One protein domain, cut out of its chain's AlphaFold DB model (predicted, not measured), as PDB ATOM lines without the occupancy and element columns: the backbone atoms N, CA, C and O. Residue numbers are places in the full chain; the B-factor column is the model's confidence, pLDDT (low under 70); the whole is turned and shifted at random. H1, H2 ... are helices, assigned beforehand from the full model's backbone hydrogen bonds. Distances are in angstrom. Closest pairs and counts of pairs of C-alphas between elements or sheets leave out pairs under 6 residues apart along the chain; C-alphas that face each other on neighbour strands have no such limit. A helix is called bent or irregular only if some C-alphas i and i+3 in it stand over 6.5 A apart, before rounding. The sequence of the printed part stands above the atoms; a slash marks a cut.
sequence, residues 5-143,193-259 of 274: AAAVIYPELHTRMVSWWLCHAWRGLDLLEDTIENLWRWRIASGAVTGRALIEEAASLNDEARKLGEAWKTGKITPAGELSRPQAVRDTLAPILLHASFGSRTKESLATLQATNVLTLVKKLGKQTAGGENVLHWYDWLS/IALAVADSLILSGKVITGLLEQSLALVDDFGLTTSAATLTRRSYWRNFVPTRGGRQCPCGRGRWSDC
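AT A GLANCE: This is residues 5 to 143 and 193 to 259 of the 274 residues of an uncharacterized protein of Actinopolymorpha cephalotaxi (UniProt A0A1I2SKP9). Three long helices, H1, H2 and H6, lie side by side as a bundle that makes the core and the long axis. Bent H3 folds back over H1 and H2 at one end, and the short hairpin H4-H5 packs on H2 farther along, with H5 also on H6. The printed part has 206 residues with seven named helices, H1 to H7 in chain order, and no named strand: all helix. It is compact, with a radius of gyration of the C-alphas of 19.0 A and spans of 55 by 43 by 30 A.

HOW THE PARTS SIT: H1, residues 5 to 40, forms a hairpin with H2, residues 44 to 76; residues 24 to 39 of H1 touch it, closest at the C-alphas of Asn 38 and Gly 47, 5.0 A. H2 is the hub, touching five helices. H3, residues 84 to 102, one helix by its hydrogen bonds, is bent, with C-alphas 92 and 95 6.8 A apart; H3a, residues 84 to 92, and H3b, residues 95 to 102, stand at a steep tilt of 48 degrees. H3a touches H2 at Val 89 and Gly 75, their closest C-alphas, 4.7 A. H4, residues 118 to 126, is about perpendicular to H2, at 78 degrees, and touches it, with the C-alphas of Leu 121 and Ala 59 closest, 5.3 A. H5, residues 132 to 143, touches residues 48 to 55 of H2, with the C-alphas of Leu 142 and Ala 48 closest, 4.9 A. H6, residues 193 to 226, touches H2 at a shallow tilt of 25 degrees, the same way, with the C-alphas of Val 197 and Gly 51 closest, 5.1 A. H7, residues 228 to 231, touches H1, with the C-alphas of Ala 228 and Pro 11 closest, 4.7 A. Every O i to N i+4 pair is within hydrogen-bond range in H2, H3a, H3b, H4 and H6, against 30 of 32 in H1 and 7 of 8 in H5; H7 is too short for one.

IN THESE COORDINATES: H1 begins at C-alpha 5 (76.598, -71.944, 398.484) and is 52.5 A long, H2 46.2 A and H6 47.2 A. H7 ends at C-alpha 231 (84.381, -68.087, 404.226).

THE WHOLE: Residues 144 to 192 are not printed; C-alphas 143 and 193 are 10.3 A apart across the cut. The link from H3 to H4 is long, 15 residues, and residues 232 to 259 hold no named element. Residues 131 to 133 have pLDDT under 70.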
ATOM      1  N   ALA A   5      77.246 -73.086 399.112       86.19
ATOM      2  CA  ALA A   5      76.598 -71.944 398.484       86.19
ATOM      3  C   ALA A   5      76.906 -70.658 399.261       86.19
ATOM      4  O   ALA A   5      77.321 -69.661 398.664       86.19
ATOM      5  N   ALA A   6      76.807 -70.694 400.593       89.31
ATOM      6  CA  ALA A   6      77.200 -69.577 401.453       89.31
ATOM      7  C   ALA A   6      78.671 -69.176 401.250       89.31
ATOM      8  O   ALA A   6      78.977 -67.982 401.168       89.31
ATOM      9  N   ALA A   7      79.572 -70.158 401.123       88.81
ATOM     10  CA  ALA A   7      81.005 -69.919 400.968       88.81
ATOM     11  C   ALA A   7      81.382 -69.181 399.672       88.81
ATOM     12  O   ALA A   7      82.385 -68.471 399.637       88.81
ATOM     13  N   VAL A   8      80.571 -69.316 398.621       88.94
ATOM     14  CA  VAL A   8      80.763 -68.602 397.351       88.94
ATOM     15  C   VAL A   8      80.026 -67.264 397.355       88.94
ATOM     16  O   VAL A   8      80.588 -66.244 396.958       88.94
ATOM     17  N   ILE A   9      78.774 -67.251 397.814       93.75
ATOM     18  CA  ILE A   9      77.873 -66.106 397.656       93.75
ATOM     19  C   ILE A   9      78.194 -64.981 398.643       93.75
ATOM     20  O   ILE A   9      78.285 -63.823 398.241       93.75
ATOM     21  N   TYR A  10      78.361 -65.278 399.935       95.38
ATOM     22  CA  TYR A  10      78.467 -64.216 400.940       95.38
ATOM     23  C   TYR A  10      79.762 -63.406 400.849       95.38
ATOM     24  O   TYR A  10      79.672 -62.179 400.922       95.38
ATOM     25  N   PRO A  11      80.949 -64.009 400.632       94.88
ATOM     26  CA  PRO A  11      82.157 -63.228 400.393       94.88
ATOM     27  C   PRO A  11      82.049 -62.316 399.174       94.88
ATOM     28  O   PRO A  11      82.474 -61.170 399.256       94.88
ATOM     29  N   GLU A  12      81.473 -62.797 398.066       94.50
ATOM     30  CA  GLU A  12      81.326 -62.014 396.832       94.50
ATOM     31  C   GLU A  12      80.358 -60.838 396.994       94.50
ATOM     32  O   GLU A  12      80.676 -59.718 396.597       94.50
ATOM     33  N   LEU A  13      79.199 -61.059 397.618       96.19
ATOM     34  CA  LEU A  13      78.258 -59.974 397.899       96.19
ATOM     35  C   LEU A  13      78.850 -58.959 398.877       96.19
ATOM     36  O   LEU A  13      78.732 -57.756 398.652       96.19
ATOM     37  N   HIS A  14      79.525 -59.423 399.933       97.19
ATOM     38  CA  HIS A  14      80.098 -58.530 400.933       97.19
ATOM     39  C   HIS A  14      81.207 -57.652 400.350       97.19
ATOM     40  O   HIS A  14      81.208 -56.446 400.580       97.19
ATOM     41  N   THR A  15      82.118 -58.212 399.544       95.38
ATOM     42  CA  THR A  15      83.164 -57.410 398.895       95.38
ATOM     43  C   THR A  15      82.575 -56.393 397.926       95.38
ATOM     44  O   THR A  15      83.071 -55.274 397.861       95.38
ATOM     45  N   ARG A  16      81.488 -56.722 397.219       95.44
ATOM     46  CA  ARG A  16      80.787 -55.763 396.353       95.44
ATOM     47  C   ARG A  16      80.090 -54.657 397.135       95.44
ATOM     48  O   ARG A  16      80.159 -53.511 396.707       95.44
ATOM     49  N   MET A  17      79.470 -54.964 398.275       97.62
ATOM     50  CA  MET A  17      78.910 -53.945 399.174       97.62
ATOM     51  C   MET A  17      80.003 -53.031 399.742       97.62
ATOM     52  O   MET A  17      79.822 -51.818 399.795       97.62
ATOM     53  N   VAL A  18      81.152 -53.598 400.119       96.81
ATOM     54  CA  VAL A  18      82.329 -52.834 400.553       96.81
ATOM     55  C   VAL A  18      82.821 -51.909 399.439       96.81
ATOM     56  O   VAL A  18      83.004 -50.718 399.684       96.81
ATOM     57  N   SER A  19      83.001 -52.422 398.220       95.44
ATOM     58  CA  SER A  19      83.433 -51.615 397.075       95.44
ATOM     59  C   SER A  19      82.435 -50.510 396.744       95.44
ATOM     60  O   SER A  19      82.842 -49.373 396.547       95.44
ATOM     61  N   TRP A  20      81.136 -50.821 396.732       97.12
ATOM     62  CA  TRP A  20      80.064 -49.842 396.537       97.12
ATOM     63  C   TRP A  20      80.160 -48.693 397.549       97.12
ATOM     64  O   TRP A  20      80.180 -47.525 397.161       97.12
ATOM     65  N   TRP A  21      80.301 -49.022 398.836       97.94
ATOM     66  CA  TRP A  21      80.433 -48.019 399.890       97.94
ATOM     67  C   TRP A  21      81.691 -47.163 399.712       97.94
ATOM     68  O   TRP A  21      81.621 -45.942 399.821       97.94
ATOM     69  N   LEU A  22      82.835 -47.789 399.409       96.94
ATOM     70  CA  LEU A  22      84.105 -47.089 399.202       96.94
ATOM     71  C   LEU A  22      84.042 -46.133 398.009       96.94
ATOM     72  O   LEU A  22      84.514 -45.009 398.128       96.94
ATOM     73  N   CYS A  23      83.418 -46.534 396.898       96.00
ATOM     74  CA  CYS A  23      83.253 -45.665 395.734       96.00
ATOM     75  C   CYS A  23      82.464 -44.393 396.076       96.00
ATOM     76  O   CYS A  23      82.905 -43.303 395.720       96.00
ATOM     77  N   HIS A  24      81.349 -44.515 396.803       97.69
ATOM     78  CA  HIS A  24      80.582 -43.352 397.263       97.69
ATOM     79  C   HIS A  24      81.345 -42.516 398.294       97.69
ATOM     80  O   HIS A  24      81.281 -41.290 398.265       97.69
ATOM     81  N   ALA A  25      82.090 -43.152 399.203       97.69
ATOM     82  CA  ALA A  25      82.883 -42.439 400.200       97.69
ATOM     83  C   ALA A  25      84.007 -41.616 399.555       97.69
ATOM     84  O   ALA A  25      84.168 -40.446 399.887       97.69
ATOM     85  N   TRP A  26      84.754 -42.205 398.617       97.31
ATOM     86  CA  TRP A  26      85.830 -41.520 397.900       97.31
ATOM     87  C   TRP A  26      85.291 -40.411 397.006       97.31
ATOM     88  O   TRP A  26      85.709 -39.267 397.141       97.31
ATOM     89  N   ARG A  27      84.287 -40.710 396.172       96.56
ATOM     90  CA  ARG A  27      83.677 -39.702 395.299       96.56
ATOM     91  C   ARG A  27      83.023 -38.573 396.093       96.56
ATOM     92  O   ARG A  27      83.140 -37.414 395.713       96.56
ATOM     93  N   GLY A  28      82.329 -38.905 397.180       96.94
ATOM     94  CA  GLY A  28      81.725 -37.922 398.071       96.94
ATOM     95  C   GLY A  28      82.771 -37.005 398.701       96.94
ATOM     96  O   GLY A  28      82.559 -35.797 398.725       96.94
ATOM     97  N   LEU A  29      83.902 -37.553 399.158       97.00
ATOM     98  CA  LEU A  29      85.006 -36.764 399.710       97.00
ATOM     99  C   LEU A  29      85.589 -35.806 398.666       97.00
ATOM    100  O   LEU A  29      85.623 -34.605 398.925       97.00
ATOM    101  N   ASP A  30      85.954 -36.320 397.487       97.50
ATOM    102  CA  ASP A  30      86.529 -35.517 396.400       97.50
ATOM    103  C   ASP A  30      85.603 -34.345 396.036       97.50
ATOM    104  O   ASP A  30      86.024 -33.193 395.965       97.50
ATOM    105  N   LEU A  31      84.302 -34.620 395.874       97.75
ATOM    106  CA  LEU A  31      83.317 -33.597 395.534       97.75
ATOM    107  C   LEU A  31      83.133 -32.556 396.647       97.75
ATOM    108  O   LEU A  31      82.989 -31.372 396.347       97.75
ATOM    109  N   LEU A  32      83.119 -32.970 397.919       97.50
ATOM    110  CA  LEU A  32      82.965 -32.049 399.049       97.50
ATOM    111  C   LEU A  32      84.175 -31.115 399.170       97.50
ATOM    112  O   LEU A  32      83.992 -29.902 399.295       97.50
ATOM    113  N   GLU A  33      85.388 -31.665 399.100       97.56
ATOM    114  CA  GLU A  33      86.632 -30.892 399.156       97.56
ATOM    115  C   GLU A  33      86.729 -29.916 397.978       97.56
ATOM    116  O   GLU A  33      86.939 -28.715 398.181       97.56
ATOM    117  N   ASP A  34      86.467 -30.388 396.756       97.25
ATOM    118  CA  ASP A  34      86.513 -29.552 395.560       97.25
ATOM    119  C   ASP A  34      85.453 -28.444 395.585       97.25
ATOM    120  O   ASP A  34      85.724 -27.312 395.172       97.25
ATOM    121  N   THR A  35      84.230 -28.718 396.050       97.06
ATOM    122  CA  THR A  35      83.192 -27.680 396.145       97.06
ATOM    123  C   THR A  35      83.554 -26.613 397.176       97.06
ATOM    124  O   THR A  35      83.401 -25.423 396.881       97.06
ATOM    125  N   ILE A  36      84.085 -27.002 398.342       96.88
ATOM    126  CA  ILE A  36      84.569 -26.058 399.361       96.88
ATOM    127  C   ILE A  36      85.681 -25.182 398.786       96.88
ATOM    128  O   ILE A  36      85.610 -23.955 398.877       96.88
ATOM    129  N   GLU A  37      86.679 -25.788 398.146       97.06
ATOM    130  CA  GLU A  37      87.824 -25.056 397.609       97.06
ATOM    131  C   GLU A  37      87.414 -24.108 396.473       97.06
ATOM    132  O   GLU A  37      87.896 -22.973 396.376       97.06
ATOM    133  N   ASN A  38      86.478 -24.533 395.620       94.00
ATOM    134  CA  ASN A  38      85.936 -23.685 394.565       94.00
ATOM    135  C   ASN A  38      85.149 -22.495 395.125       94.00
ATOM    136  O   ASN A  38      85.282 -21.394 394.590       94.00
ATOM    137  N   LEU A  39      84.366 -22.679 396.192       91.06
ATOM    138  CA  LEU A  39      83.699 -21.572 396.880       91.06
ATOM    139  C   LEU A  39      84.714 -20.616 397.512       91.06
ATOM    140  O   LEU A  39      84.641 -19.409 397.285       91.06
ATOM    141  N   TRP A  40      85.694 -21.156 398.239       92.31
ATOM    142  CA  TRP A  40      86.724 -20.383 398.930       92.31
ATOM    143  C   TRP A  40      87.553 -19.523 397.971       92.31
ATOM    144  O   TRP A  40      87.771 -18.337 398.206       92.31
ATOM    145  N   ARG A  41      87.964 -20.095 396.832       91.44
ATOM    146  CA  ARG A  41      88.695 -19.376 395.774       91.44
ATOM    147  C   ARG A  41      87.800 -18.558 394.847       91.44
ATOM    148  O   ARG A  41      88.293 -18.025 393.850       91.44
ATOM    149  N   TRP A  42      86.499 -18.498 395.123       87.19
ATOM    150  CA  TRP A  42      85.511 -17.800 394.307       87.19
ATOM    151  C   TRP A  42      85.473 -18.262 392.831       87.19
ATOM    152  O   TRP A  42      85.202 -17.505 391.894       87.19
ATOM    153  N   ARG A  43      85.736 -19.550 392.591       88.31
ATOM    154  CA  ARG A  43      85.667 -20.217 391.280       88.31
ATOM    155  C   ARG A  43      84.248 -20.714 391.005       88.31
ATOM    156  O   ARG A  43      84.020 -21.903 390.809       88.31
ATOM    157  N   ILE A  44      83.287 -19.791 390.967       85.62
ATOM    158  CA  ILE A  44      81.843 -20.100 390.966       85.62
ATOM    159  C   ILE A  44      81.400 -21.010 389.810       85.62
ATOM    160  O   ILE A  44      80.539 -21.856 390.012       85.62
ATOM    161  N   ALA A  45      82.007 -20.910 388.625       84.44
ATOM    162  CA  ALA A  45      81.689 -21.815 387.512       84.44
ATOM    163  C   ALA A  45      82.075 -23.276 387.820       84.44
ATOM    164  O   ALA A  45      81.280 -24.190 387.621       84.44
ATOM    165  N   SER A  46      83.273 -23.498 388.369       90.00
ATOM    166  CA  SER A  46      83.722 -24.820 388.832       90.00
ATOM    167  C   SER A  46      82.934 -25.284 390.061       90.00
ATOM    168  O   SER A  46      82.582 -26.458 390.170       90.00
ATOM    169  N   GLY A  47      82.585 -24.350 390.949       92.56
ATOM    170  CA  GLY A  47      81.673 -24.584 392.065       92.56
ATOM    171  C   GLY A  47      80.304 -25.073 391.597       92.56
ATOM    172  O   GLY A  47      79.766 -26.002 392.177       92.56
ATOM    173  N   ALA A  48      79.765 -24.529 390.502       91.12
ATOM    174  CA  ALA A  48      78.482 -24.966 389.964       91.12
ATOM    175  C   ALA A  48      78.520 -26.398 389.418       91.12
ATOM    176  O   ALA A  48      77.599 -27.177 389.658       91.12
ATOM    177  N   VAL A  49      79.607 -26.768 388.737       93.00
ATOM    178  CA  VAL A  49      79.820 -28.141 388.253       93.00
ATOM    179  C   VAL A  49      79.896 -29.124 389.424       93.00
ATOM    180  O   VAL A  49      79.207 -30.144 389.420       93.00
ATOM    181  N   THR A  50      80.703 -28.809 390.438       95.88
ATOM    182  CA  THR A  50      80.926 -29.700 391.589       95.88
ATOM    183  C   THR A  50      79.715 -29.746 392.527       95.88
ATOM    184  O   THR A  50      79.287 -30.832 392.904       95.88
ATOM    185  N   GLY A  51      79.065 -28.611 392.796       95.56
ATOM    186  CA  GLY A  51      77.823 -28.537 393.573       95.56
ATOM    187  C   GLY A  51      76.668 -29.301 392.920       95.56
ATOM    188  O   GLY A  51      75.937 -30.025 393.591       95.56
ATOM    189  N   ARG A  52      76.541 -29.237 391.587       94.94
ATOM    190  CA  ARG A  52      75.593 -30.090 390.858       94.94
ATOM    191  C   ARG A  52      75.922 -31.568 391.062       94.94
ATOM    192  O   ARG A  52      75.029 -32.346 391.387       94.94
ATOM    193  N   ALA A  53      77.187 -31.950 390.884       96.62
ATOM    194  CA  ALA A  53      77.625 -33.330 391.063       96.62
ATOM    195  C   ALA A  53      77.407 -33.836 392.502       96.62
ATOM    196  O   ALA A  53      77.073 -35.005 392.671       96.62
ATOM    197  N   LEU A  54      77.509 -32.975 393.522       96.62
ATOM    198  CA  LEU A  54      77.170 -33.308 394.913       96.62
ATOM    199  C   LEU A  54      75.694 -33.681 395.084       96.62
ATOM    200  O   LEU A  54      75.395 -34.682 395.735       96.62
ATOM    201  N   ILE A  55      74.773 -32.922 394.478       96.56
ATOM    202  CA  ILE A  55      73.337 -33.247 394.514       96.56
ATOM    203  C   ILE A  55      73.084 -34.593 393.823       96.56
ATOM    204  O   ILE A  55      72.325 -35.422 394.327       96.56
ATOM    205  N   GLU A  56      73.712 -34.816 392.667       96.75
ATOM    206  CA  GLU A  56      73.596 -36.069 391.913       96.75
ATOM    207  C   GLU A  56      74.126 -37.267 392.720       96.75
ATOM    208  O   GLU A  56      73.470 -38.308 392.783       96.75
ATOM    209  N   GLU A  57      75.274 -37.103 393.379       97.38
ATOM    210  CA  GLU A  57      75.900 -38.116 394.229       97.38
ATOM    211  C   GLU A  57      75.036 -38.442 395.453       97.38
ATOM    212  O   GLU A  57      74.728 -39.609 395.700       97.38
ATOM    213  N   ALA A  58      74.560 -37.419 396.168       96.62
ATOM    214  CA  ALA A  58      73.645 -37.582 397.295       96.62
ATOM    215  C   ALA A  58      72.360 -38.314 396.877       96.62
ATOM    216  O   ALA A  58      71.863 -39.179 397.601       96.62
ATOM    217  N   ALA A  59      71.828 -38.000 395.693       96.06
ATOM    218  CA  ALA A  59      70.627 -38.631 395.167       96.06
ATOM    219  C   ALA A  59      70.850 -40.107 394.796       96.06
ATOM    220  O   ALA A  59      69.989 -40.936 395.109       96.06
ATOM    221  N   SER A  60      71.985 -40.437 394.164       95.88
ATOM    222  CA  SER A  60      72.347 -41.822 393.823       95.88
ATOM    223  C   SER A  60      72.554 -42.656 395.079       95.88
ATOM    224  O   SER A  60      71.878 -43.670 395.260       95.88
ATOM    225  N   LEU A  61      73.392 -42.171 396.004       97.12
ATOM    226  CA  LEU A  61      73.670 -42.847 397.268       97.12
ATOM    227  C   LEU A  61      72.382 -43.086 398.063       97.12
ATOM    228  O   LEU A  61      72.159 -44.183 398.564       97.12
ATOM    229  N   ASN A  62      71.496 -42.090 398.147       96.19
ATOM    230  CA  ASN A  62      70.218 -42.225 398.844       96.19
ATOM    231  C   ASN A  62      69.307 -43.293 398.219       96.19
ATOM    232  O   ASN A  62      68.674 -44.066 398.939       96.19
ATOM    233  N   ASP A  63      69.213 -43.350 396.891       95.56
ATOM    234  CA  ASP A  63      68.384 -44.352 396.220       95.56
ATOM    235  C   ASP A  63      68.943 -45.770 396.398       95.56
ATOM    236  O   ASP A  63      68.206 -46.689 396.774       95.56
ATOM    237  N   GLU A  64      70.245 -45.939 396.182       96.62
ATOM    238  CA  GLU A  64      70.931 -47.225 396.266       96.62
ATOM    239  C   GLU A  64      70.996 -47.752 397.698       96.62
ATOM    240  O   GLU A  64      70.620 -48.900 397.943       96.62
ATOM    241  N   ALA A  65      71.373 -46.915 398.669       97.19
ATOM    242  CA  ALA A  65      71.464 -47.311 400.071       97.19
ATOM    243  C   ALA A  65      70.109 -47.785 400.613       97.19
ATOM    244  O   ALA A  65      70.034 -48.777 401.340       97.19
ATOM    245  N   ARG A  66      69.009 -47.129 400.218       96.12
ATOM    246  CA  ARG A  66      67.655 -47.553 400.598       96.12
ATOM    247  C   ARG A  66      67.268 -48.883 399.962       96.12
ATOM    248  O   ARG A  66      66.706 -49.740 400.642       96.12
ATOM    249  N   LYS A  67      67.568 -49.069 398.674       96.12
ATOM    250  CA  LYS A  67      67.335 -50.337 397.968       96.12
ATOM    251  C   LYS A  67      68.114 -51.482 398.619       96.12
ATOM    252  O   LYS A  67      67.530 -52.530 398.882       96.12
ATOM    253  N   LEU A  68      69.391 -51.264 398.934       97.69
ATOM    254  CA  LEU A  68      70.231 -52.238 399.633       97.69
ATOM    255  C   LEU A  68      69.720 -52.518 401.050       97.69
ATOM    256  O   LEU A  68      69.675 -53.676 401.455       97.69
ATOM    257  N   GLY A  69      69.286 -51.491 401.785       97.19
ATOM    258  CA  GLY A  69      68.712 -51.637 403.123       97.19
ATOM    259  C   GLY A  69      67.459 -52.517 403.135       97.19
ATOM    260  O   GLY A  69      67.379 -53.463 403.918       97.19
ATOM    261  N   GLU A  70      66.502 -52.268 402.235       96.56
ATOM    262  CA  GLU A  70      65.281 -53.084 402.135       96.56
ATOM    263  C   GLU A  70      65.558 -54.500 401.603       96.56
ATOM    264  O   GLU A  70      64.990 -55.478 402.103       96.56
ATOM    265  N   ALA A  71      66.467 -54.642 400.632       96.50
ATOM    266  CA  ALA A  71      66.882 -55.949 400.129       96.50
ATOM    267  C   ALA A  71      67.547 -56.781 401.229       96.50
ATOM    268  O   ALA A  71      67.189 -57.943 401.433       96.50
ATOM    269  N   TRP A  72      68.451 -56.180 402.004       96.88
ATOM    270  CA  TRP A  72      69.088 -56.869 403.117       96.88
ATOM    271  C   TRP A  72      68.106 -57.195 404.237       96.88
ATOM    272  O   TRP A  72      68.126 -58.306 404.751       96.88
ATOM    273  N   LYS A  73      67.200 -56.280 404.588       95.44
ATOM    274  CA  LYS A  73      66.126 -56.549 405.553       95.44
ATOM    275  C   LYS A  73      65.303 -57.773 405.155       95.44
ATOM    276  O   LYS A  73      65.030 -58.611 406.008       95.44
ATOM    277  N   THR A  74      64.975 -57.900 403.868       93.62
ATOM    278  CA  THR A  74      64.287 -59.075 403.313       93.62
ATOM    279  C   THR A  74      65.160 -60.328 403.413       93.62
ATOM    280  O   THR A  74      64.724 -61.341 403.952       93.62
ATOM    281  N   GLY A  75      66.421 -60.255 402.977       92.81
ATOM    282  CA  GLY A  75      67.355 -61.384 403.033       92.81
ATOM    283  C   GLY A  75      67.666 -61.864 404.456       92.81
ATOM    284  O   GLY A  75      67.800 -63.063 404.698       92.81
ATOM    285  N   LYS A  76      67.737 -60.945 405.422       94.00
ATOM    286  CA  LYS A  76      68.092 -61.219 406.821       94.00
ATOM    287  C   LYS A  76      67.021 -62.022 407.558       94.00
ATOM    288  O   LYS A  76      67.358 -62.772 408.478       94.00
ATOM    289  N   ILE A  77      65.754 -61.894 407.164       92.75
ATOM    290  CA  ILE A  77      64.636 -62.659 407.742       92.75
ATOM    291  C   ILE A  77      64.361 -63.979 407.011       92.75
ATOM    292  O   ILE A  77      63.534 -64.763 407.475       92.75
ATOM    293  N   THR A  78      65.058 -64.261 405.907       90.38
ATOM    294  CA  THR A  78      64.878 -65.500 405.147       90.38
ATOM    295  C   THR A  78      65.147 -66.737 406.028       90.38
ATOM    296  O   THR A  78      66.204 -66.823 406.679       90.38
ATOM    297  N   PRO A  79      64.227 -67.726 406.057       87.69
ATOM    298  CA  PRO A  79      64.384 -68.960 406.828       87.69
ATOM    299  C   PRO A  79      65.681 -69.709 406.520       87.69
ATOM    300  O   PRO A  79      66.307 -69.505 405.482       87.69
ATOM    301  N   ALA A  80      66.121 -70.559 407.449       83.69
ATOM    302  CA  ALA A  80      67.348 -71.323 407.260       83.69
ATOM    303  C   ALA A  80      67.144 -72.397 406.194       83.69
ATOM    304  O   ALA A  80      66.195 -73.173 406.261       83.69
ATOM    305  N   GLY A  81      68.062 -72.450 405.241       78.19
ATOM    306  CA  GLY A  81      68.170 -73.521 404.266       78.19
ATOM    307  C   GLY A  81      69.499 -73.386 403.541       78.19
ATOM    308  O   GLY A  81      69.886 -72.271 403.191       78.19
ATOM    309  N   GLU A  82      70.192 -74.512 403.379       70.31
ATOM    310  CA  GLU A  82      71.577 -74.577 402.890       70.31
ATOM    311  C   GLU A  82      71.719 -73.923 401.507       70.31
ATOM    312  O   GLU A  82      72.561 -73.069 401.302       70.31
ATOM    313  N   LEU A  83      70.817 -74.204 400.566       78.69
ATOM    314  CA  LEU A  83      70.837 -73.522 399.266       78.69
ATOM    315  C   LEU A  83      69.891 -72.314 399.212       78.69
ATOM    316  O   LEU A  83      70.205 -71.288 398.607       78.69
ATOM    317  N   SER A  84      68.720 -72.424 399.843       85.69
ATOM    318  CA  SER A  84      67.633 -71.461 399.652       85.69
ATOM    319  C   SER A  84      67.931 -70.089 400.253       85.69
ATOM    320  O   SER A  84      67.584 -69.082 399.638       85.69
ATOM    321  N   ARG A  85      68.607 -70.009 401.410       91.94
ATOM    322  CA  ARG A  85      68.934 -68.711 402.020       91.94
ATOM    323  C   ARG A  85      70.042 -67.977 401.259       91.94
ATOM    324  O   ARG A  85      69.808 -66.814 400.926       91.94
ATOM    325  N   PRO A  86      71.220 -68.570 400.978       93.25
ATOM    326  CA  PRO A  86      72.244 -67.887 400.191       93.25
ATOM    327  C   PRO A  86      71.720 -67.421 398.830       93.25
ATOM    328  O   PRO A  86      71.957 -66.274 398.453       93.25
ATOM    329  N   GLN A  87      70.939 -68.261 398.142       92.81
ATOM    330  CA  GLN A  87      70.344 -67.906 396.855       92.81
ATOM    331  C   GLN A  87      69.354 -66.739 396.977       92.81
ATOM    332  O   GLN A  87      69.499 -65.757 396.260       92.81
ATOM    333  N   ALA A  88      68.421 -66.766 397.933       92.31
ATOM    334  CA  ALA A  88      67.467 -65.666 398.118       92.31
ATOM    335  C   ALA A  88      68.150 -64.330 398.475       92.31
ATOM    336  O   ALA A  88      67.739 -63.259 398.022       92.31
ATOM    337  N   VAL A  89      69.224 -64.372 399.272       95.19
ATOM    338  CA  VAL A  89      70.044 -63.185 399.573       95.19
ATOM    339  C   VAL A  89      70.741 -62.673 398.307       95.19
ATOM    340  O   VAL A  89      70.790 -61.466 398.071       95.19
ATOM    341  N   ARG A  90      71.244 -63.576 397.457       95.12
ATOM    342  CA  ARG A  90      71.828 -63.217 396.160       95.12
ATOM    343  C   ARG A  90      70.799 -62.585 395.232       95.12
ATOM    344  O   ARG A  90      71.078 -61.526 394.683       95.12
ATOM    345  N   ASP A  91      69.629 -63.191 395.088       93.88
ATOM    346  CA  ASP A  91      68.582 -62.736 394.169       93.88
ATOM    347  C   ASP A  91      68.067 -61.337 394.525       93.88
ATOM    348  O   ASP A  91      67.693 -60.563 393.647       93.88
ATOM    349  N   THR A  92      68.099 -60.983 395.812       94.19
ATOM    350  CA  THR A  92      67.687 -59.659 396.292       94.19
ATOM    351  C   THR A  92      68.792 -58.606 396.168       94.19
ATOM    352  O   THR A  92      68.513 -57.493 395.729       94.19
ATOM    353  N   LEU A  93      70.048 -58.920 396.514       95.69
ATOM    354  CA  LEU A  93      71.137 -57.928 396.548       95.69
ATOM    355  C   LEU A  93      71.936 -57.817 395.247       95.69
ATOM    356  O   LEU A  93      72.330 -56.714 394.858       95.69
ATOM    357  N   ALA A  94      72.206 -58.934 394.569       94.12
ATOM    358  CA  ALA A  94      73.102 -58.963 393.415       94.12
ATOM    359  C   ALA A  94      72.650 -58.049 392.263       94.12
ATOM    360  O   ALA A  94      73.532 -57.396 391.695       94.12
ATOM    361  N   PRO A  95      71.346 -57.937 391.922       92.31
ATOM    362  CA  PRO A  95      70.894 -57.022 390.874       92.31
ATOM    363  C   PRO A  95      71.149 -55.554 391.223       92.31
ATOM    364  O   PRO A  95      71.592 -54.792 390.368       92.31
ATOM    365  N   ILE A  96      70.935 -55.168 392.486       94.25
ATOM    366  CA  ILE A  96      71.145 -53.792 392.961       94.25
ATOM    367  C   ILE A  96      72.633 -53.446 392.893       94.25
ATOM    368  O   ILE A  96      73.004 -52.443 392.295       94.25
ATOM    369  N   LEU A  97      73.493 -54.323 393.419       93.19
ATOM    370  CA  LEU A  97      74.946 -54.141 393.366       93.19
ATOM    371  C   LEU A  97      75.489 -54.183 391.934       93.19
ATOM    372  O   LEU A  97      76.539 -53.610 391.654       93.19
ATOM    373  N   LEU A  98      74.837 -54.916 391.026       90.62
ATOM    374  CA  LEU A  98      75.257 -55.005 389.625       90.62
ATOM    375  C   LEU A  98      74.939 -53.695 388.915       90.62
ATOM    376  O   LEU A  98      75.797 -53.150 388.227       90.62
ATOM    377  N   HIS A  99      73.737 -53.172 389.149       89.50
ATOM    378  CA  HIS A  99      73.310 -51.880 388.635       89.50
ATOM    379  C   HIS A  99      74.153 -50.731 389.202       89.50
ATOM    380  O   HIS A  99      74.596 -49.891 388.435       89.50
ATOM    381  N   ALA A 100      74.492 -50.753 390.492       88.06
ATOM    382  CA  ALA A 100      75.379 -49.754 391.093       88.06
ATOM    383  C   ALA A 100      76.803 -49.765 390.496       88.06
ATOM    384  O   ALA A 100      77.438 -48.725 390.371       88.06
ATOM    385  N   SER A 101      77.316 -50.939 390.102       84.50
ATOM    386  CA  SER A 101      78.682 -51.067 389.561       84.50
ATOM    387  C   SER A 101      78.781 -50.807 388.055       84.50
ATOM    388  O   SER A 101      79.805 -50.319 387.585       84.50
ATOM    389  N   PHE A 102      77.753 -51.179 387.286       83.69
ATOM    390  CA  PHE A 102      77.802 -51.195 385.816       83.69
ATOM    391  C   PHE A 102      76.643 -50.454 385.150       83.69
ATOM    392  O   PHE A 102      76.525 -50.471 383.924       83.69
ATOM    393  N   GLY A 103      75.770 -49.827 385.936       82.25
ATOM    394  CA  GLY A 103      74.667 -49.031 385.432       82.25
ATOM    395  C   GLY A 103      75.190 -47.926 384.526       82.25
ATOM    396  O   GLY A 103      75.988 -47.091 384.944       82.25
ATOM    397  N   SER A 104      74.732 -47.907 383.278       79.25
ATOM    398  CA  SER A 104      75.180 -46.925 382.293       79.25
ATOM    399  C   SER A 104      74.016 -46.358 381.492       79.25
ATOM    400  O   SER A 104      72.987 -47.002 381.298       79.25
ATOM    401  N   ARG A 105      74.179 -45.115 381.027       76.38
ATOM    402  CA  ARG A 105      73.270 -44.459 380.071       76.38
ATOM    403  C   ARG A 105      73.738 -44.586 378.621       76.38
ATOM    404  O   ARG A 105      73.047 -44.089 377.731       76.38
ATOM    405  N   THR A 106      74.906 -45.177 378.388       77.75
ATOM    406  CA  THR A 106      75.456 -45.385 377.043       77.75
ATOM    407  C   THR A 106      74.550 -46.324 376.247       77.75
ATOM    408  O   THR A 106      73.916 -47.213 376.814       77.75
ATOM    409  N   LYS A 107      74.443 -46.113 374.930       75.62
ATOM    410  CA  LYS A 107      73.546 -46.909 374.066       75.62
ATOM    411  C   LYS A 107      73.987 -48.370 373.969       75.62
ATOM    412  O   LYS A 107      73.186 -49.239 373.653       75.62
ATOM    413  N   GLU A 108      75.257 -48.610 374.253       79.69
ATOM    414  CA  GLU A 108      75.936 -49.898 374.268       79.69
ATOM    415  C   GLU A 108      75.718 -50.653 375.591       79.69
ATOM    416  O   GLU A 108      76.176 -51.785 375.735       79.69
ATOM    417  N   SER A 109      75.041 -50.037 376.569       76.81
ATOM    418  CA  SER A 109      74.698 -50.694 377.827       76.81
ATOM    419  C   SER A 109      73.681 -51.811 377.601       76.81
ATOM    420  O   SER A 109      72.770 -51.705 376.776       76.81
ATOM    421  N   LEU A 110      73.803 -52.889 378.375       81.19
ATOM    422  CA  LEU A 110      72.789 -53.938 378.402       81.19
ATOM    423  C   LEU A 110      71.469 -53.350 378.910       81.19
ATOM    424  O   LEU A 110      71.460 -52.588 379.874       81.19
ATOM    425  N   ALA A 111      70.339 -53.751 378.319       78.88
ATOM    426  CA  ALA A 111      69.019 -53.228 378.694       78.88
ATOM    427  C   ALA A 111      68.713 -53.391 380.199       78.88
ATOM    428  O   ALA A 111      68.072 -52.537 380.807       78.88
ATOM    429  N   THR A 112      69.225 -54.459 380.815       79.88
ATOM    430  CA  THR A 112      69.110 -54.741 382.257       79.88
ATOM    431  C   THR A 112      69.993 -53.851 383.140       79.88
ATOM    432  O   THR A 112      69.780 -53.792 384.348       79.88
ATOM    433  N   LEU A 113      70.963 -53.146 382.554       84.25
ATOM    434  CA  LEU A 113      71.908 -52.233 383.205       84.25
ATOM    435  C   LEU A 113      71.696 -50.778 382.779       84.25
ATOM    436  O   LEU A 113      72.558 -49.926 383.002       84.25
ATOM    437  N   GLN A 114      70.552 -50.461 382.171       84.88
ATOM    438  CA  GLN A 114      70.245 -49.082 381.833       84.88
ATOM    439  C   GLN A 114      70.080 -48.264 383.119       84.88
ATOM    440  O   GLN A 114      69.227 -48.551 383.966       84.88
ATOM    441  N   ALA A 115      70.919 -47.246 383.291       82.38
ATOM    442  CA  ALA A 115      70.895 -46.405 384.478       82.38
ATOM    443  C   ALA A 115      69.622 -45.550 384.532       82.38
ATOM    444  O   ALA A 115      69.136 -45.037 383.518       82.38
ATOM    445  N   THR A 116      69.105 -45.354 385.748       85.06
ATOM    446  CA  THR A 116      68.002 -44.417 385.981       85.06
ATOM    447  C   THR A 116      68.473 -43.002 385.651       85.06
ATOM    448  O   THR A 116      69.618 -42.636 385.910       85.06
ATOM    449  N   ASN A 117      67.595 -42.184 385.070       89.12
ATOM    450  CA  ASN A 117      67.923 -40.788 384.814       89.12
ATOM    451  C   ASN A 117      68.224 -40.073 386.142       89.12
ATOM    452  O   ASN A 117      67.379 -40.062 387.036       89.12
ATOM    453  N   VAL A 118      69.399 -39.450 386.245       90.69
ATOM    454  CA  VAL A 118      69.842 -38.731 387.446       90.69
ATOM    455  C   VAL A 118      68.825 -37.691 387.921       90.69
ATOM    456  O   VAL A 118      68.553 -37.608 389.111       90.69
ATOM    457  N   LEU A 119      68.134 -36.997 387.008       91.56
ATOM    458  CA  LEU A 119      67.093 -36.030 387.372       91.56
ATOM    459  C   LEU A 119      65.919 -36.691 388.114       91.56
ATOM    460  O   LEU A 119      65.301 -36.077 388.981       91.56
ATOM    461  N   THR A 120      65.606 -37.951 387.805       94.00
ATOM    462  CA  THR A 120      64.602 -38.723 388.549       94.00
ATOM    463  C   THR A 120      65.059 -38.963 389.986       94.00
ATOM    464  O   THR A 120      64.252 -38.838 390.907       94.00
ATOM    465  N   LEU A 121      66.345 -39.262 390.188       94.31
ATOM    466  CA  LEU A 121      66.928 -39.452 391.516       94.31
ATOM    467  C   LEU A 121      66.947 -38.135 392.298       94.31
ATOM    468  O   LEU A 121      66.508 -38.113 393.444       94.31
ATOM    469  N   VAL A 122      67.336 -37.023 391.668       94.69
ATOM    470  CA  VAL A 122      67.318 -35.684 392.288       94.69
ATOM    471  C   VAL A 122      65.901 -35.291 392.713       94.69
ATOM    472  O   VAL A 122      65.683 -34.882 393.852       94.69
ATOM    473  N   LYS A 123      64.896 -35.505 391.851       93.62
ATOM    474  CA  LYS A 123      63.479 -35.286 392.201       93.62
ATOM    475  C   LYS A 123      63.036 -36.145 393.384       93.62
ATOM    476  O   LYS A 123      62.236 -35.697 394.204       93.62
ATOM    477  N   LYS A 124      63.517 -37.388 393.467       93.50
ATOM    478  CA  LYS A 124      63.222 -38.287 394.588       93.50
ATOM    479  C   LYS A 124      63.888 -37.803 395.877       93.50
ATOM    480  O   LYS A 124      63.217 -37.799 396.903       93.50
ATOM    481  N   LEU A 125      65.143 -37.353 395.813       93.38
ATOM    482  CA  LEU A 125      65.864 -36.780 396.950       93.38
ATOM    483  C   LEU A 125      65.168 -35.521 397.481       93.38
ATOM    484  O   LEU A 125      64.942 -35.419 398.684       93.38
ATOM    485  N   GLY A 126      64.759 -34.605 396.595       91.81
ATOM    486  CA  GLY A 126      64.012 -33.405 396.983       91.81
ATOM    487  C   GLY A 126      62.749 -33.756 397.776       91.81
ATOM    488  O   GLY A 126      62.540 -33.256 398.868       91.81
ATOM    489  N   LYS A 127      61.958 -34.736 397.324       90.88
ATOM    490  CA  LYS A 127      60.764 -35.191 398.068       90.88
ATOM    491  C   LYS A 127      61.056 -35.795 399.448       90.88
ATOM    492  O   LYS A 127      60.126 -35.974 400.227       90.88
ATOM    493  N   GLN A 128      62.297 -36.191 399.716       89.56
ATOM    494  CA  GLN A 128      62.695 -36.936 400.912       89.56
ATOM    495  C   GLN A 128      63.517 -36.107 401.903       89.56
ATOM    496  O   GLN A 128      63.831 -36.614 402.974       89.56
ATOM    497  N   THR A 129      63.854 -34.863 401.562       85.19
ATOM    498  CA  THR A 129      64.649 -33.956 402.396       85.19
ATOM    499  C   THR A 129      63.785 -32.801 402.897       85.19
ATOM    500  O   THR A 129      62.929 -32.280 402.175       85.19
ATOM    501  N   ALA A 130      63.997 -32.382 404.147       70.50
ATOM    502  CA  ALA A 130      63.408 -31.150 404.659       70.50
ATOM    503  C   ALA A 130      63.960 -29.955 403.852       70.50
ATOM    504  O   ALA A 130      65.170 -29.763 403.782       70.50
ATOM    505  N   GLY A 131      63.085 -29.177 403.202       65.81
ATOM    506  CA  GLY A 131      63.495 -28.127 402.251       65.81
ATOM    507  C   GLY A 131      63.579 -28.578 400.784       65.81
ATOM    508  O   GLY A 131      64.183 -27.897 399.961       65.81
ATOM    509  N   GLY A 132      62.950 -29.705 400.442       66.19
ATOM    510  CA  GLY A 132      62.958 -30.341 399.122       66.19
ATOM    511  C   GLY A 132      62.675 -29.483 397.888       66.19
ATOM    512  O   GLY A 132      63.188 -29.790 396.809       66.19
ATOM    513  N   GLU A 133      61.885 -28.414 398.022       68.56
ATOM    514  CA  GLU A 133      61.624 -27.464 396.929       68.56
ATOM    515  C   GLU A 133      62.909 -26.759 396.474       68.56
ATOM    516  O   GLU A 133      63.111 -26.531 395.280       68.56
ATOM    517  N   ASN A 134      63.836 -26.524 397.405       82.44
ATOM    518  CA  ASN A 134      65.091 -25.845 397.121       82.44
ATOM    519  C   ASN A 134      66.097 -26.751 396.401       82.44
ATOM    520  O   ASN A 134      66.882 -26.260 395.601       82.44
ATOM    521  N   VAL A 135      66.045 -28.075 396.601       88.00
ATOM    522  CA  VAL A 135      66.988 -29.016 395.963       88.00
ATOM    523  C   VAL A 135      66.870 -28.977 394.441       88.00
ATOM    524  O   VAL A 135      67.880 -28.911 393.743       88.00
ATOM    525  N   LEU A 136      65.639 -28.998 393.920       90.06
ATOM    526  CA  LEU A 136      65.406 -28.893 392.478       90.06
ATOM    527  C   LEU A 136      65.752 -27.502 391.959       90.06
ATOM    528  O   LEU A 136      66.387 -27.388 390.918       90.06
ATOM    529  N   HIS A 137      65.396 -26.465 392.718       87.94
ATOM    530  CA  HIS A 137      65.721 -25.092 392.364       87.94
ATOM    531  C   HIS A 137      67.233 -24.868 392.225       87.94
ATOM    532  O   HIS A 137      67.693 -24.336 391.214       87.94
ATOM    533  N   TRP A 138      68.023 -25.314 393.205       91.31
ATOM    534  CA  TRP A 138      69.479 -25.256 393.136       91.31
ATOM    535  C   TRP A 138      69.995 -26.104 391.980       91.31
ATOM    536  O   TRP A 138      70.788 -25.614 391.187       91.31
ATOM    537  N   TYR A 139      69.521 -27.343 391.824       92.06
ATOM    538  CA  TYR A 139      69.965 -28.214 390.738       92.06
ATOM    539  C   TYR A 139      69.775 -27.579 389.352       92.06
ATOM    540  O   TYR A 139      70.679 -27.675 388.518       92.06
ATOM    541  N   ASP A 140      68.648 -26.907 389.113       88.25
ATOM    542  CA  ASP A 140      68.380 -26.210 387.854       88.25
ATOM    543  C   ASP A 140      69.357 -25.041 387.653       88.25
ATOM    544  O   ASP A 140      70.011 -24.961 386.613       88.25
ATOM    545  N   TRP A 141      69.564 -24.198 388.673       86.62
ATOM    546  CA  TRP A 141      70.547 -23.107 388.616       86.62
ATOM    547  C   TRP A 141      71.976 -23.588 388.369       86.62
ATOM    548  O   TRP A 141      72.701 -23.000 387.563       86.62
ATOM    549  N   LEU A 142      72.394 -24.650 389.059       89.88
ATOM    550  CA  LEU A 142      73.732 -25.218 388.924       89.88
ATOM    551  C   LEU A 142      73.902 -25.912 387.569       89.88
ATOM    552  O   LEU A 142      74.960 -25.800 386.952       89.88
ATOM    553  N   SER A 143      72.857 -26.571 387.060       88.69
ATOM    554  CA  SER A 143      72.843 -27.153 385.715       88.69
ATOM    555  C   SER A 143      72.945 -26.086 384.634       88.69
ATOM    556  O   SER A 143      73.725 -26.251 383.696       88.69
ATOM    557  N   ILE A 193      74.191 -18.047 392.277       84.38
ATOM    558  CA  ILE A 193      74.905 -19.300 391.978       84.38
ATOM    559  C   ILE A 193      75.838 -19.688 393.126       84.38
ATOM    560  O   ILE A 193      75.895 -20.856 393.484       84.38
ATOM    561  N   ALA A 194      76.549 -18.733 393.731       86.25
ATOM    562  CA  ALA A 194      77.429 -19.030 394.859       86.25
ATOM    563  C   ALA A 194      76.631 -19.540 396.071       86.25
ATOM    564  O   ALA A 194      77.062 -20.488 396.718       86.25
ATOM    565  N   LEU A 195      75.449 -18.965 396.324       87.31
ATOM    566  CA  LEU A 195      74.532 -19.445 397.359       87.31
ATOM    567  C   LEU A 195      73.986 -20.833 397.029       87.31
ATOM    568  O   LEU A 195      74.085 -21.719 397.864       87.31
ATOM    569  N   ALA A 196      73.541 -21.083 395.795       89.75
ATOM    570  CA  ALA A 196      73.109 -22.419 395.380       89.75
ATOM    571  C   ALA A 196      74.231 -23.468 395.514       89.75
ATOM    572  O   ALA A 196      73.966 -24.618 395.865       89.75
ATOM    573  N   VAL A 197      75.494 -23.095 395.279       92.81
ATOM    574  CA  VAL A 197      76.646 -23.979 395.520       92.81
ATOM    575  C   VAL A 197      76.848 -24.205 397.023       92.81
ATOM    576  O   VAL A 197      77.010 -25.346 397.440       92.81
ATOM    577  N   ALA A 198      76.801 -23.157 397.847       93.88
ATOM    578  CA  ALA A 198      76.967 -23.269 399.297       93.88
ATOM    579  C   ALA A 198      75.843 -24.083 399.959       93.88
ATOM    580  O   ALA A 198      76.107 -24.984 400.755       93.88
ATOM    581  N   ASP A 199      74.596 -23.826 399.585       93.06
ATOM    582  CA  ASP A 199      73.436 -24.526 400.117       93.06
ATOM    583  C   ASP A 199      73.406 -25.989 399.662       93.06
ATOM    584  O   ASP A 199      73.157 -26.891 400.470       93.06
ATOM    585  N   SER A 200      73.731 -26.251 398.389       93.75
ATOM    586  CA  SER A 200      73.828 -27.627 397.888       93.75
ATOM    587  C   SER A 200      74.968 -28.396 398.551       93.75
ATOM    588  O   SER A 200      74.779 -29.572 398.864       93.75
ATOM    589  N   LEU A 201      76.100 -27.747 398.843       95.88
ATOM    590  CA  LEU A 201      77.196 -28.312 399.627       95.88
ATOM    591  C   LEU A 201      76.739 -28.693 401.040       95.88
ATOM    592  O   LEU A 201      76.972 -29.821 401.471       95.88
ATOM    593  N   ILE A 202      76.069 -27.785 401.756       94.44
ATOM    594  CA  ILE A 202      75.615 -28.036 403.132       94.44
ATOM    595  C   ILE A 202      74.609 -29.189 403.164       94.44
ATOM    596  O   ILE A 202      74.755 -30.118 403.961       94.44
ATOM    597  N   LEU A 203      73.589 -29.146 402.304       93.50
ATOM    598  CA  LEU A 203      72.547 -30.170 402.269       93.50
ATOM    599  C   LEU A 203      73.110 -31.522 401.814       93.50
ATOM    600  O   LEU A 203      72.935 -32.526 402.507       93.50
ATOM    601  N   SER A 204      73.820 -31.555 400.687       95.06
ATOM    602  CA  SER A 204      74.376 -32.802 400.148       95.06
ATOM    603  C   SER A 204      75.432 -33.381 401.081       95.06
ATOM    604  O   SER A 204      75.449 -34.588 401.283       95.06
ATOM    605  N   GLY A 205      76.250 -32.546 401.728       95.62
ATOM    606  CA  GLY A 205      77.217 -32.985 402.733       95.62
ATOM    607  C   GLY A 205      76.557 -33.686 403.918       95.62
ATOM    608  O   GLY A 205      76.982 -34.780 404.289       95.62
ATOM    609  N   LYS A 206      75.471 -33.130 404.471       94.94
ATOM    610  CA  LYS A 206      74.691 -33.795 405.534       94.94
ATOM    611  C   LYS A 206      74.090 -35.120 405.067       94.94
ATOM    612  O   LYS A 206      74.177 -36.123 405.774       94.94
ATOM    613  N   VAL A 207      73.502 -35.136 403.871       95.38
ATOM    614  CA  VAL A 207      72.883 -36.340 403.302       95.38
ATOM    615  C   VAL A 207      73.929 -37.428 403.056       95.38
ATOM    616  O   VAL A 207      73.745 -38.556 403.507       95.38
ATOM    617  N   ILE A 208      75.042 -37.100 402.394       96.88
ATOM    618  CA  ILE A 208      76.121 -38.041 402.071       96.88
ATOM    619  C   ILE A 208      76.733 -38.603 403.351       96.88
ATOM    620  O   ILE A 208      76.792 -39.819 403.508       96.88
ATOM    621  N   THR A 209      77.138 -37.750 404.295       96.25
ATOM    622  CA  THR A 209      77.768 -38.204 405.547       96.25
ATOM    623  C   THR A 209      76.839 -39.104 406.360       96.25
ATOM    624  O   THR A 209      77.230 -40.212 406.736       96.25
ATOM    625  N   GLY A 210      75.581 -38.694 406.552       96.56
ATOM    626  CA  GLY A 210      74.600 -39.491 407.284       96.56
ATOM    627  C   GLY A 210      74.257 -40.813 406.588       96.56
ATOM    628  O   GLY A 210      74.083 -41.833 407.256       96.56
ATOM    629  N   LEU A 211      74.188 -40.836 405.253       97.56
ATOM    630  CA  LEU A 211      73.946 -42.069 404.503       97.56
ATOM    631  C   LEU A 211      75.160 -42.989 404.483       97.56
ATOM    632  O   LEU A 211      74.973 -44.199 404.579       97.56
ATOM    633  N   LEU A 212      76.384 -42.465 404.395       97.69
ATOM    634  CA  LEU A 212      77.599 -43.273 404.479       97.69
ATOM    635  C   LEU A 212      77.697 -43.950 405.847       97.69
ATOM    636  O   LEU A 212      77.975 -45.146 405.907       97.69
ATOM    637  N   GLU A 213      77.389 -43.251 406.940       96.56
ATOM    638  CA  GLU A 213      77.388 -43.848 408.278       96.56
ATOM    639  C   GLU A 213      76.331 -44.958 408.429       96.56
ATOM    640  O   GLU A 213      76.616 -46.042 408.960       96.56
ATOM    641  N   GLN A 214      75.109 -44.720 407.946       96.69
ATOM    642  CA  GLN A 214      74.029 -45.711 407.970       96.69
ATOM    643  C   GLN A 214      74.341 -46.915 407.070       96.69
ATOM    644  O   GLN A 214      74.158 -48.066 407.468       96.69
ATOM    645  N   SER A 215      74.880 -46.662 405.880       97.25
ATOM    646  CA  SER A 215      75.250 -47.694 404.911       97.25
ATOM    647  C   SER A 215      76.450 -48.512 405.373       97.25
ATOM    648  O   SER A 215      76.517 -49.707 405.109       97.25
ATOM    649  N   LEU A 216      77.371 -47.922 406.134       97.19
ATOM    650  CA  LEU A 216      78.461 -48.672 406.747       97.19
ATOM    651  C   LEU A 216      77.932 -49.654 407.799       97.19
ATOM    652  O   LEU A 216      78.402 -50.785 407.875       97.19
ATOM    653  N   ALA A 217      76.898 -49.255 408.552       96.06
ATOM    654  CA  ALA A 217      76.180 -50.160 409.453       96.06
ATOM    655  C   ALA A 217      75.611 -51.365 408.701       96.06
ATOM    656  O   ALA A 217      75.652 -52.483 409.205       96.06
ATOM    657  N   LEU A 218      75.060 -51.115 407.511       96.94
ATOM    658  CA  LEU A 218      74.482 -52.131 406.644       96.94
ATOM    659  C   LEU A 218      75.546 -53.115 406.138       96.94
ATOM    660  O   LEU A 218      75.336 -54.324 406.220       96.94
ATOM    661  N   VAL A 219      76.690 -52.605 405.667       97.62
ATOM    662  CA  VAL A 219      77.842 -53.414 405.230       97.62
ATOM    663  C   VAL A 219      78.352 -54.285 406.381       97.62
ATOM    664  O   VAL A 219      78.441 -55.505 406.235       97.62
ATOM    665  N   ASP A 220      78.605 -53.681 407.545       97.19
ATOM    666  CA  ASP A 220      79.079 -54.391 408.735       97.19
ATOM    667  C   ASP A 220      78.075 -55.465 409.185       97.19
ATOM    668  O   ASP A 220      78.459 -56.585 409.529       97.19
ATOM    669  N   ASP A 221      76.778 -55.144 409.177       97.12
ATOM    670  CA  ASP A 221      75.727 -56.076 409.575       97.12
ATOM    671  C   ASP A 221      75.604 -57.259 408.618       97.12
ATOM    672  O   ASP A 221      75.443 -58.388 409.087       97.12
ATOM    673  N   PHE A 222      75.741 -57.030 407.309       97.50
ATOM    674  CA  PHE A 222      75.813 -58.101 406.321       97.50
ATOM    675  C   PHE A 222      77.012 -59.014 406.595       97.50
ATOM    676  O   PHE A 222      76.841 -60.225 406.763       97.50
ATOM    677  N   GLY A 223      78.219 -58.446 406.687       96.88
ATOM    678  CA  GLY A 223      79.457 -59.204 406.868       96.88
ATOM    679  C   GLY A 223      79.465 -60.038 408.152       96.88
ATOM    680  O   GLY A 223      79.807 -61.223 408.125       96.88
ATOM    681  N   LEU A 224      79.014 -59.453 409.266       96.44
ATOM    682  CA  LEU A 224      78.970 -60.118 410.570       96.44
ATOM    683  C   LEU A 224      77.826 -61.134 410.686       96.44
ATOM    684  O   LEU A 224      78.024 -62.196 411.271       96.44
ATOM    685  N   THR A 225      76.652 -60.868 410.103       95.56
ATOM    686  CA  THR A 225      75.528 -61.827 410.116       95.56
ATOM    687  C   THR A 225      75.829 -63.060 409.261       95.56
ATOM    688  O   THR A 225      75.511 -64.186 409.647       95.56
ATOM    689  N   THR A 226      76.462 -62.861 408.102       95.00
ATOM    690  CA  THR A 226      76.801 -63.939 407.158       95.00
ATOM    691  C   THR A 226      78.110 -64.650 407.494       95.00
ATOM    692  O   THR A 226      78.369 -65.727 406.962       95.00
ATOM    693  N   SER A 227      78.937 -64.071 408.372       94.62
ATOM    694  CA  SER A 227      80.322 -64.508 408.603       94.62
ATOM    695  C   SER A 227      81.155 -64.540 407.311       94.62
ATOM    696  O   SER A 227      82.039 -65.380 407.163       94.62
ATOM    697  N   ALA A 228      80.902 -63.631 406.362       94.81
ATOM    698  CA  ALA A 228      81.542 -63.633 405.041       94.81
ATOM    699  C   ALA A 228      83.080 -63.700 405.111       94.81
ATOM    700  O   ALA A 228      83.719 -64.383 404.312       94.81
ATOM    701  N   ALA A 229      83.690 -63.041 406.098       93.19
ATOM    702  CA  ALA A 229      85.138 -63.051 406.290       93.19
ATOM    703  C   ALA A 229      85.714 -64.436 406.638       93.19
ATOM    704  O   ALA A 229      86.850 -64.722 406.280       93.19
ATOM    705  N   THR A 230      84.948 -65.319 407.291       93.69
ATOM    706  CA  THR A 230      85.421 -66.673 407.642       93.69
ATOM    707  C   THR A 230      85.325 -67.655 406.477       93.69
ATOM    708  O   THR A 230      85.813 -68.777 406.574       93.69
ATOM    709  N   LEU A 231      84.665 -67.251 405.389       93.00
ATOM    710  CA  LEU A 231      84.381 -68.087 404.226       93.00
ATOM    711  C   LEU A 231      85.364 -67.856 403.068       93.00
ATOM    712  O   LEU A 231      85.290 -68.529 402.045       93.00
ATOM    713  N   THR A 232      86.304 -66.922 403.217       89.75
ATOM    714  CA  THR A 232      87.308 -66.602 402.200       89.75
ATOM    715  C   THR A 232      88.692 -66.452 402.816       89.75
ATOM    716  O   THR A 232      88.842 -66.069 403.971       89.75
ATOM    717  N   ARG A 233      89.729 -66.738 402.022       88.19
ATOM    718  CA  ARG A 233      91.132 -66.478 402.388       88.19
ATOM    719  C   ARG A 233      91.612 -65.095 401.946       88.19
ATOM    720  O   ARG A 233      92.725 -64.703 402.282       88.19
ATOM    721  N   ARG A 234      90.818 -64.377 401.146       87.00
ATOM    722  CA  ARG A 234      91.187 -63.049 400.647       87.00
ATOM    723  C   ARG A 234      90.992 -62.021 401.755       87.00
ATOM    724  O   ARG A 234      89.910 -61.934 402.329       87.00
ATOM    725  N   SER A 235      92.026 -61.229 402.019       88.81
ATOM    726  CA  SER A 235      91.912 -60.055 402.883       88.81
ATOM    727  C   SER A 235      91.289 -58.893 402.107       88.81
ATOM    728  O   SER A 235      91.596 -58.709 400.929       88.81
ATOM    729  N   TYR A 236      90.403 -58.136 402.749       92.81
ATOM    730  CA  TYR A 236      89.780 -56.928 402.202       92.81
ATOM    731  C   TYR A 236      89.307 -56.024 403.348       92.81
ATOM    732  O   TYR A 236      89.188 -56.470 404.491       92.81
ATOM    733  N   TRP A 237      89.062 -54.744 403.060       93.25
ATOM    734  CA  TRP A 237      88.589 -53.792 404.069       93.25
ATOM    735  C   TRP A 237      87.254 -54.251 404.673       93.25
ATOM    736  O   TRP A 237      86.404 -54.775 403.959       93.25
ATOM    737  N   ARG A 238      87.073 -54.072 405.989       93.31
ATOM    738  CA  ARG A 238      85.893 -54.547 406.748       93.31
ATOM    739  C   ARG A 238      85.675 -56.068 406.738       93.31
ATOM    740  O   ARG A 238      84.567 -56.515 407.012       93.31
ATOM    741  N   ASN A 239      86.698 -56.897 406.515       92.25
ATOM    742  CA  ASN A 239      86.612 -58.362 406.663       92.25
ATOM    743  C   ASN A 239      86.506 -58.831 408.136       92.25
ATOM    744  O   ASN A 239      87.257 -59.685 408.606       92.25
ATOM    745  N   PHE A 240      85.561 -58.272 408.886       94.00
ATOM    746  CA  PHE A 240      85.381 -58.564 410.296       94.00
ATOM    747  C   PHE A 240      84.860 -59.975 410.547       94.00
ATOM    748  O   PHE A 240      83.962 -60.471 409.865       94.00
ATOM    749  N   VAL A 241      85.399 -60.598 411.592       92.31
ATOM    750  CA  VAL A 241      85.001 -61.931 412.044       92.31
ATOM    751  C   VAL A 241      84.091 -61.798 413.269       92.31
ATOM    752  O   VAL A 241      84.453 -61.082 414.207       92.31
ATOM    753  N   PRO A 242      82.933 -62.485 413.305       90.38
ATOM    754  CA  PRO A 242      82.036 -62.479 414.457       90.38
ATOM    755  C   PRO A 242      82.721 -62.846 415.773       90.38
ATOM    756  O   PRO A 242      83.532 -63.773 415.838       90.38
ATOM    757  N   THR A 243      82.352 -62.151 416.848       90.94
ATOM    758  CA  THR A 243      82.808 -62.461 418.209       90.94
ATOM    759  C   THR A 243      81.685 -63.134 419.012       90.94
ATOM    760  O   THR A 243      80.635 -63.472 418.473       90.94
ATOM    761  N   ARG A 244      81.918 -63.452 420.294       85.31
ATOM    762  CA  ARG A 244      80.928 -64.108 421.171       85.31
ATOM    763  C   ARG A 244      80.887 -63.446 422.547       85.31
ATOM    764  O   ARG A 244      81.889 -62.891 423.002       85.31
ATOM    765  N   GLY A 245      79.748 -63.580 423.228       83.12
ATOM    766  CA  GLY A 245      79.543 -63.099 424.598       83.12
ATOM    767  C   GLY A 245      79.530 -61.571 424.706       83.12
ATOM    768  O   GLY A 245      79.090 -60.885 423.790       83.12
ATOM    769  N   GLY A 246      80.031 -61.039 425.823       85.50
ATOM    770  CA  GLY A 246      80.091 -59.595 426.101       85.50
ATOM    771  C   GLY A 246      81.289 -58.858 425.489       85.50
ATOM    772  O   GLY A 246      81.626 -57.773 425.956       85.50
ATOM    773  N   ARG A 247      81.971 -59.442 424.494       90.50
ATOM    774  CA  ARG A 247      83.116 -58.803 423.820       90.50
ATOM    775  C   ARG A 247      82.660 -57.596 423.001       90.50
ATOM    776  O   ARG A 247      81.511 -57.542 422.564       90.50
ATOM    777  N   GLN A 248      83.576 -56.661 422.747       93.69
ATOM    778  CA  GLN A 248      83.320 -55.555 421.825       93.69
ATOM    779  C   GLN A 248      82.953 -56.106 420.442       93.69
ATOM    780  O   GLN A 248      83.577 -57.050 419.943       93.69
ATOM    781  N   CYS A 249      81.912 -55.539 419.843       94.12
ATOM    782  CA  CYS A 249      81.503 -55.884 418.497       94.12
ATOM    783  C   CYS A 249      82.514 -55.315 417.489       94.12
ATOM    784  O   CYS A 249      82.860 -54.135 417.599       94.12
ATOM    785  N   PRO A 250      82.951 -56.091 416.480       93.81
ATOM    786  CA  PRO A 250      83.866 -55.597 415.450       93.81
ATOM    787  C   PRO A 250      83.363 -54.368 414.682       93.81
ATOM    788  O   PRO A 250      84.177 -53.582 414.214       93.81
ATOM    789  N   CYS A 251      82.043 -54.152 414.594       92.75
ATOM    790  CA  CYS A 251      81.478 -52.951 413.967       92.75
ATOM    791  C   CYS A 251      81.709 -51.661 414.782       92.75
ATOM    792  O   CYS A 251      81.376 -50.572 414.322       92.75
ATOM    793  N   GLY A 252      82.229 -51.767 416.012       91.44
ATOM    794  CA  GLY A 252      82.553 -50.633 416.881       91.44
ATOM    795  C   GLY A 252      81.366 -50.017 417.629       91.44
ATOM    796  O   GLY A 252      81.580 -49.162 418.480       91.44
ATOM    797  N   ARG A 253      80.126 -50.466 417.384       88.75
ATOM    798  CA  ARG A 253      78.895 -49.824 417.899       88.75
ATOM    799  C   ARG A 253      78.432 -50.285 419.287       88.75
ATOM    800  O   ARG A 253      77.356 -49.893 419.726       88.75
ATOM    801  N   GLY A 254      79.196 -51.136 419.972       90.62
ATOM    802  CA  GLY A 254      78.837 -51.649 421.297       90.62
ATOM    803  C   GLY A 254      79.317 -53.075 421.533       90.62
ATOM    804  O   GLY A 254      80.231 -53.555 420.860       90.62
ATOM    805  N   ARG A 255      78.699 -53.769 422.492       90.75
ATOM    806  CA  ARG A 255      78.995 -55.180 422.776       90.75
ATOM    807  C   ARG A 255      78.303 -56.090 421.764       90.75
ATOM    808  O   ARG A 255      77.206 -55.795 421.299       90.75
ATOM    809  N   TRP A 256      78.912 -57.235 421.468       90.88
ATOM    810  CA  TRP A 256      78.364 -58.228 420.538       90.88
ATOM    811  C   TRP A 256      76.948 -58.689 420.911       90.88
ATOM    812  O   TRP A 256      76.114 -58.856 420.030       90.88
ATOM    813  N   SER A 257      76.661 -58.860 422.206       85.88
ATOM    814  CA  SER A 257      75.325 -59.223 422.710       85.88
ATOM    815  C   SER A 257      74.235 -58.220 422.330       85.88
ATOM    816  O   SER A 257      73.085 -58.608 422.105       85.88
ATOM    817  N   ASP A 258      74.609 -56.945 422.256       86.62
ATOM    818  CA  ASP A 258      73.696 -55.822 422.063       86.62
ATOM    819  C   ASP A 258      73.546 -55.521 420.563       86.62
ATOM    820  O   ASP A 258      72.476 -55.128 420.089       86.62
ATOM    821  N   CYS A 259      74.605 -55.785 419.793       83.50
ATOM    822  CA  CYS A 259      74.590 -55.723 418.341       83.50
ATOM    823  C   CYS A 259      73.759 -56.875 417.744       83.50
ATOM    824  O   CYS A 259      73.929 -58.053 418.048       83.50
TER     825      CYS A 259